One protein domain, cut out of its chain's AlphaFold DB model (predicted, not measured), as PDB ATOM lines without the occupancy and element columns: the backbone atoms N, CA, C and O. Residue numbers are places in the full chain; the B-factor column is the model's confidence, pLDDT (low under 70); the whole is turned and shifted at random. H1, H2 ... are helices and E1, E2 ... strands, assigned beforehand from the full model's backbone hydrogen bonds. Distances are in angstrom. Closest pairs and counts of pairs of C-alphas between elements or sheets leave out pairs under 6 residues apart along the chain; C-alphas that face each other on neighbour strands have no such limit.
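What this domain is: This is residues 3 to 8 and 26 to 68 of the 184 residues of an uncharacterized protein of Ananas comosus var. bracteatus (UniProt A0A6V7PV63). A small twisted sheet of three strands has one short helix, H1, over one face, and residues 53 to 59 stick out as a loop. The 49 printed residues hold E1, E2, H1 and E3 in chain order; the sheet's order is E2, E1, E3, antiparallel. The class is mixed, with under half of the residues in named elements. The whole is compact, radius of gyration of the C-alphas 10.6 A, spanning 27 by 24 by 19 A.

Where its parts are: Find C-alpha 3 at (-28.747, 15.865, 5.060); from there E1, residues 3 to 7, runs 13.2 A. Next come E2, residues 26 to 30, 13.8 A; H1, residues 45 to 51, 10.0 A; and E3, residues 62 to 67, 14.9 A, ending at (-28.492, 17.408, 0.534).

How they stand to each other: Beside inner strand E1, find N 5 and O 27 of E2, 2.8 A apart, and N 4 and O 65 of E3, 2.8 A, within hydrogen-bond range. H1, with every O i to N i+4 pair within range, is on the sheet, height 8.7 A, along the strands; its closest C-alphas to E2 are Leu 51 and Thr 26, 6.6 A. E2, H1 and E3 form a split strand-helix-strand unit, two same-way strands with E1 between them, its crossover right-handed.

The domain as a whole: Across the cut, residues 9 to 25, C-alphas 8 and 26 are 10.4 A apart. The link E2 to H1 is long, 14 residues. Residues 55 to 59 have pLDDT under 70.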
ATOM      1  N   PHE A   3     -27.521  16.608   5.262       93.06
ATOM      2  CA  PHE A   3     -28.747  15.865   5.060       93.06
ATOM      3  C   PHE A   3     -29.940  16.756   5.358       93.06
ATOM      4  O   PHE A   3     -29.910  17.569   6.280       93.06
ATOM      5  N   ARG A   4     -30.988  16.584   4.564       92.88
ATOM      6  CA  ARG A   4     -32.326  17.078   4.843       92.88
ATOM      7  C   ARG A   4     -33.049  16.037   5.682       92.88
ATOM      8  O   ARG A   4     -33.081  14.864   5.309       92.88
ATOM      9  N   LEU A   5     -33.626  16.486   6.785       92.31
ATOM     10  CA  LEU A   5     -34.430  15.689   7.692       92.31
ATOM     11  C   LEU A   5     -35.880  16.152   7.607       92.31
ATOM     12  O   LEU A   5     -36.157  17.354   7.582       92.31
ATOM     13  N   SER A   6     -36.804  15.201   7.586       89.94
ATOM     14  CA  SER A   6     -38.240  15.470   7.648       89.94
ATOM     15  C   SER A   6     -38.966  14.385   8.425       89.94
ATOM     16  O   SER A   6     -38.608  13.211   8.341       89.94
ATOM     17  N   LYS A   7     -40.007  14.767   9.167       86.69
ATOM     18  CA  LYS A   7     -40.881  13.813   9.856       86.69
ATOM     19  C   LYS A   7     -41.655  12.982   8.831       86.69
ATOM     20  O   LYS A   7     -42.295  13.548   7.950       86.69
ATOM     21  N   VAL A   8     -41.632  11.659   8.966       83.12
ATOM     22  CA  VAL A   8     -42.513  10.774   8.197       83.12
ATOM     23  C   VAL A   8     -43.854  10.716   8.920       83.12
ATOM     24  O   VAL A   8     -43.910  10.374  10.100       83.12
ATOM     25  N   THR A  26     -39.200  20.632   7.644       87.94
ATOM     26  CA  THR A  26     -37.923  20.084   7.214       87.94
ATOM     27  C   THR A  26     -36.811  20.951   7.741       87.94
ATOM     28  O   THR A  26     -36.892  22.170   7.644       87.94
ATOM     29  N   THR A  27     -35.769  20.310   8.245       91.94
ATOM     30  CA  THR A  27     -34.551  20.982   8.685       91.94
ATOM     31  C   THR A  27     -33.356  20.298   8.037       91.94
ATOM     32  O   THR A  27     -33.467  19.187   7.509       91.94
ATOM     33  N   HIS A  28     -32.207  20.952   8.065       93.62
ATOM     34  CA  HIS A  28     -30.966  20.385   7.566       93.62
ATOM     35  C   HIS A  28     -29.978  20.229   8.707       93.62
ATOM     36  O   HIS A  28     -29.933  21.057   9.615       93.62
ATOM     37  N   SER A  29     -29.163  19.182   8.634       93.44
ATOM     38  CA  SER A  29     -28.069  18.958   9.572       93.44
ATOM     39  C   SER A  29     -26.834  18.424   8.858       93.44
ATOM     40  O   SER A  29     -26.919  17.715   7.850       93.44
ATOM     41  N   GLY A  30     -25.667  18.750   9.406       91.81
ATOM     42  CA  GLY A  30     -24.436  18.018   9.124       91.81
ATOM     43  C   GLY A  30     -24.420  16.662   9.832       91.81
ATOM     44  O   GLY A  30     -25.222  16.412  10.735       91.81
ATOM     45  N   VAL A  31     -23.482  15.803   9.433       91.38
ATOM     46  CA  VAL A  31     -23.158  14.562  10.152       91.38
ATOM     47  C   VAL A  31     -21.812  14.709  10.837       91.38
ATOM     48  O   VAL A  31     -20.848  15.150  10.209       91.38
ATOM     49  N   LEU A  32     -21.775  14.329  12.114       88.81
ATOM     50  CA  LEU A  32     -20.552  14.251  12.904       88.81
ATOM     51  C   LEU A  32     -19.859  12.897  12.699       88.81
ATOM     52  O   LEU A  32     -18.693  12.855  12.322       88.81
ATOM     53  N   GLU A  33     -20.594  11.799  12.890       89.44
ATOM     54  CA  GLU A  33     -20.079  10.433  12.783       89.44
ATOM     55  C   GLU A  33     -21.166   9.429  12.370       89.44
ATOM     56  O   GLU A  33     -22.361   9.709  12.457       89.44
ATOM     57  N   PHE A  34     -20.738   8.251  11.909       89.00
ATOM     58  CA  PHE A  34     -21.608   7.145  11.492       89.00
ATOM     59  C   PHE A  34     -21.462   5.960  12.459       89.00
ATOM     60  O   PHE A  34     -20.985   4.891  12.086       89.00
ATOM     61  N   THR A  35     -21.810   6.184  13.724       90.88
ATOM     62  CA  THR A  35     -21.669   5.219  14.837       90.88
ATOM     63  C   THR A  35     -23.011   4.720  15.375       90.88
ATOM     64  O   THR A  35     -23.045   3.783  16.174       90.88
ATOM     65  N   ALA A  36     -24.115   5.332  14.936       89.31
ATOM     66  CA  ALA A  36     -25.461   4.972  15.357       89.31
ATOM     67  C   ALA A  36     -25.805   3.522  14.978       89.31
ATOM     68  O   ALA A  36     -25.284   2.961  14.009       89.31
ATOM     69  N   ARG A  37     -26.715   2.909  15.744       90.25
ATOM     70  CA  ARG A  37     -27.208   1.554  15.455       90.25
ATOM     71  C   ARG A  37     -27.955   1.537  14.123       90.25
ATOM     72  O   ARG A  37     -28.504   2.552  13.691       90.25
ATOM     73  N   GLU A  38     -28.029   0.364  13.507       88.00
ATOM     74  CA  GLU A  38     -28.819   0.169  12.290       88.00
ATOM     75  C   GLU A  38     -30.255   0.683  12.471       88.00
ATOM     76  O   GLU A  38     -30.879   0.467  13.511       88.00
ATOM     77  N   ASN A  39     -30.766   1.373  11.447       85.38
ATOM     78  CA  ASN A  39     -32.092   2.002  11.436       85.38
ATOM     79  C   ASN A  39     -32.326   3.050  12.541       85.38
ATOM     80  O   ASN A  39     -33.469   3.308  12.912       85.38
ATOM     81  N   SER A  40     -31.266   3.673  13.058       87.75
ATOM     82  CA  SER A  40     -31.369   4.769  14.024       87.75
ATOM     83  C   SER A  40     -30.466   5.941  13.643       87.75
ATOM     84  O   SER A  40     -29.461   5.773  12.954       87.75
ATOM     85  N   ALA A  41     -30.838   7.137  14.090       88.88
ATOM     86  CA  ALA A  41     -30.024   8.336  13.969       88.88
ATOM     87  C   ALA A  41     -30.141   9.143  15.261       88.88
ATOM     88  O   ALA A  41     -31.238   9.331  15.787       88.88
ATOM     89  N   GLU A  42     -29.009   9.628  15.757       90.19
ATOM     90  CA  GLU A  42     -28.968  10.537  16.896       90.19
ATOM     91  C   GLU A  42     -28.956  11.974  16.381       90.19
ATOM     92  O   GLU A  42     -28.179  12.324  15.489       90.19
ATOM     93  N   LEU A  43     -29.851  12.805  16.915       89.81
ATOM     94  CA  LEU A  43     -30.010  14.187  16.482       89.81
ATOM     95  C   LEU A  43     -29.556  15.148  17.580       89.81
ATOM     96  O   LEU A  43     -29.908  14.957  18.746       89.81
ATOM     97  N   PRO A  44     -28.841  16.228  17.225       88.69
ATOM     98  CA  PRO A  44     -28.591  17.311  18.159       88.69
ATOM     99  C   PRO A  44     -29.904  17.904  18.699       88.69
ATOM    100  O   PRO A  44     -30.880  17.997  17.947       88.69
ATOM    101  N   PRO A  45     -29.927  18.411  19.947       87.62
ATOM    102  CA  PRO A  45     -31.140  18.974  20.547       87.62
ATOM    103  C   PRO A  45     -31.806  20.066  19.697       87.62
ATOM    104  O   PRO A  45     -33.025  20.096  19.581       87.62
ATOM    105  N   HIS A  46     -31.018  20.925  19.043       86.81
ATOM    106  CA  HIS A  46     -31.547  21.986  18.180       86.81
ATOM    107  C   HIS A  46     -32.260  21.435  16.932       86.81
ATOM    108  O   HIS A  46     -33.333  21.917  16.577       86.81
ATOM    109  N   VAL A  47     -31.710  20.390  16.300       89.94
ATOM    110  CA  VAL A  47     -32.333  19.709  15.149       89.94
ATOM    111  C   VAL A  47     -33.632  19.035  15.584       89.94
ATOM    112  O   VAL A  47     -34.649  19.144  14.899       89.94
ATOM    113  N   TRP A  48     -33.616  18.386  16.752       89.12
ATOM    114  CA  TRP A  48     -34.794  17.747  17.328       89.12
ATOM    115  C   TRP A  48     -35.923  18.750  17.577       89.12
ATOM    116  O   TRP A  48     -37.037  18.531  17.114       89.12
ATOM    117  N   THR A  49     -35.646  19.874  18.245       87.62
ATOM    118  CA  THR A  49     -36.658  20.907  18.530       87.62
ATOM    119  C   THR A  49     -37.241  21.527  17.255       87.62
ATOM    120  O   THR A  49     -38.424  21.867  17.227       87.62
ATOM    121  N   ASN A  50     -36.445  21.649  16.187       88.56
ATOM    122  CA  ASN A  50     -36.929  22.165  14.904       88.56
ATOM    123  C   ASN A  50     -37.856  21.172  14.178       88.56
ATOM    124  O   ASN A  50     -38.868  21.589  13.609       88.56
ATOM    125  N   LEU A  51     -37.563  19.866  14.239       87.12
ATOM    126  CA  LEU A  51     -38.396  18.811  13.642       87.12
ATOM    127  C   LEU A  51     -39.646  18.482  14.465       87.12
ATOM    128  O   LEU A  51     -40.713  18.239  13.903       87.12
ATOM    129  N   PHE A  52     -39.510  18.477  15.789       85.31
ATOM    130  CA  PHE A  52     -40.525  18.047  16.749       85.31
ATOM    131  C   PHE A  52     -40.782  19.160  17.768       85.31
ATOM    132  O   PHE A  52     -40.356  19.063  18.920       85.31
ATOM    133  N   PRO A  53     -41.471  20.241  17.360       74.19
ATOM    134  CA  PRO A  53     -41.867  21.293  18.292       74.19
ATOM    135  C   PRO A  53     -42.847  20.770  19.355       74.19
ATOM    136  O   PRO A  53     -42.852  21.269  20.478       74.19
ATOM    137  N   ASP A  54     -43.647  19.759  19.008       72.50
ATOM    138  CA  ASP A  54     -44.598  19.114  19.905       72.50
ATOM    139  C   ASP A  54     -43.925  17.906  20.572       72.50
ATOM    140  O   ASP A  54     -43.666  16.888  19.927       72.50
ATOM    141  N   THR A  55     -43.650  18.007  21.874       58.81
ATOM    142  CA  THR A  55     -42.897  17.042  22.708       58.81
ATOM    143  C   THR A  55     -43.564  15.663  22.876       58.81
ATOM    144  O   THR A  55     -43.171  14.884  23.736       58.81
ATOM    145  N   ASN A  56     -44.601  15.339  22.101       60.41
ATOM    146  CA  ASN A  56     -45.503  14.218  22.377       60.41
ATOM    147  C   ASN A  56     -45.220  12.957  21.538       60.41
ATOM    148  O   ASN A  56     -46.124  12.159  21.303       60.41
ATOM    149  N   VAL A  57     -43.992  12.786  21.034       62.88
ATOM    150  CA  VAL A  57     -43.614  11.607  20.238       62.88
ATOM    151  C   VAL A  57     -42.409  10.919  20.871       62.88
ATOM    152  O   VAL A  57     -41.317  11.479  20.881       62.88
ATOM    153  N   GLU A  58     -42.610   9.702  21.385       64.25
ATOM    154  CA  GLU A  58     -41.549   8.912  22.028       64.25
ATOM    155  C   GLU A  58     -40.473   8.455  21.033       64.25
ATOM    156  O   GLU A  58     -39.293   8.481  21.374       64.25
ATOM    157  N   VAL A  59     -40.844   8.080  19.799       67.12
ATOM    158  CA  VAL A  59     -39.891   7.688  18.740       67.12
ATOM    159  C   VAL A  59     -40.454   8.027  17.347       67.12
ATOM    160  O   VAL A  59     -41.131   7.200  16.737       67.12
ATOM    161  N   PRO A  60     -40.234   9.242  16.818       78.94
ATOM    162  CA  PRO A  60     -40.705   9.602  15.487       78.94
ATOM    163  C   PRO A  60     -39.857   8.945  14.393       78.94
ATOM    164  O   PRO A  60     -38.626   8.961  14.449       78.94
ATOM    165  N   LEU A  61     -40.512   8.449  13.342       85.69
ATOM    166  CA  LEU A  61     -39.819   8.053  12.122       85.69
ATOM    167  C   LEU A  61     -39.400   9.308  11.341       85.69
ATOM    168  O   LEU A  61     -40.219  10.187  11.054       85.69
ATOM    169  N   ILE A  62     -38.118   9.388  10.992       88.44
ATOM    170  CA  ILE A  62     -37.561  10.476  10.186       88.44
ATOM    171  C   ILE A  62     -37.072   9.962   8.842       88.44
ATOM    172  O   ILE A  62     -36.475   8.895   8.734       88.44
ATOM    173  N   GLU A  63     -37.298  10.765   7.814       89.81
ATOM    174  CA  GLU A  63     -36.685  10.583   6.516       89.81
ATOM    175  C   GLU A  63     -35.409  11.420   6.458       89.81
ATOM    176  O   GLU A  63     -35.432  12.626   6.717       89.81
ATOM    177  N   VAL A  64     -34.300  10.774   6.099       91.19
ATOM    178  CA  VAL A  64     -32.990  11.405   5.944       91.19
ATOM    179  C   VAL A  64     -32.591  11.315   4.476       91.19
ATOM    180  O   VAL A  64     -32.410  10.225   3.936       91.19
ATOM    181  N   ARG A  65     -32.446  12.465   3.812       91.38
ATOM    182  CA  ARG A  65     -32.013  12.546   2.409       91.38
ATOM    183  C   ARG A  65     -30.728  13.339   2.300       91.38
ATOM    184  O   ARG A  65     -30.605  14.396   2.908       91.38
ATOM    185  N   TYR A  66     -29.783  12.860   1.498       92.88
ATOM    186  CA  TYR A  66     -28.584  13.635   1.185       92.88
ATOM    187  C   TYR A  66     -28.965  14.991   0.573       92.88
ATOM    188  O   TYR A  66     -29.834  15.063  -0.298       92.88
ATOM    189  N   ALA A  67     -28.298  16.052   1.022       92.00
ATOM    190  CA  ALA A  67     -28.492  17.408   0.534       92.00
ATOM    191  C   ALA A  67     -27.140  18.068   0.234       92.00
ATOM    192  O   ALA A  67     -26.191  17.984   1.016       92.00
ATOM    193  N   SER A  68     -27.062  18.761  -0.901       92.31
ATOM    194  CA  SER A  68     -25.940  19.642  -1.223       92.31
ATOM    195  C   SER A  68     -26.338  21.068  -0.875       92.31
ATOM    196  O   SER A  68     -27.284  21.595  -1.460       92.31
TER     197      SER A  68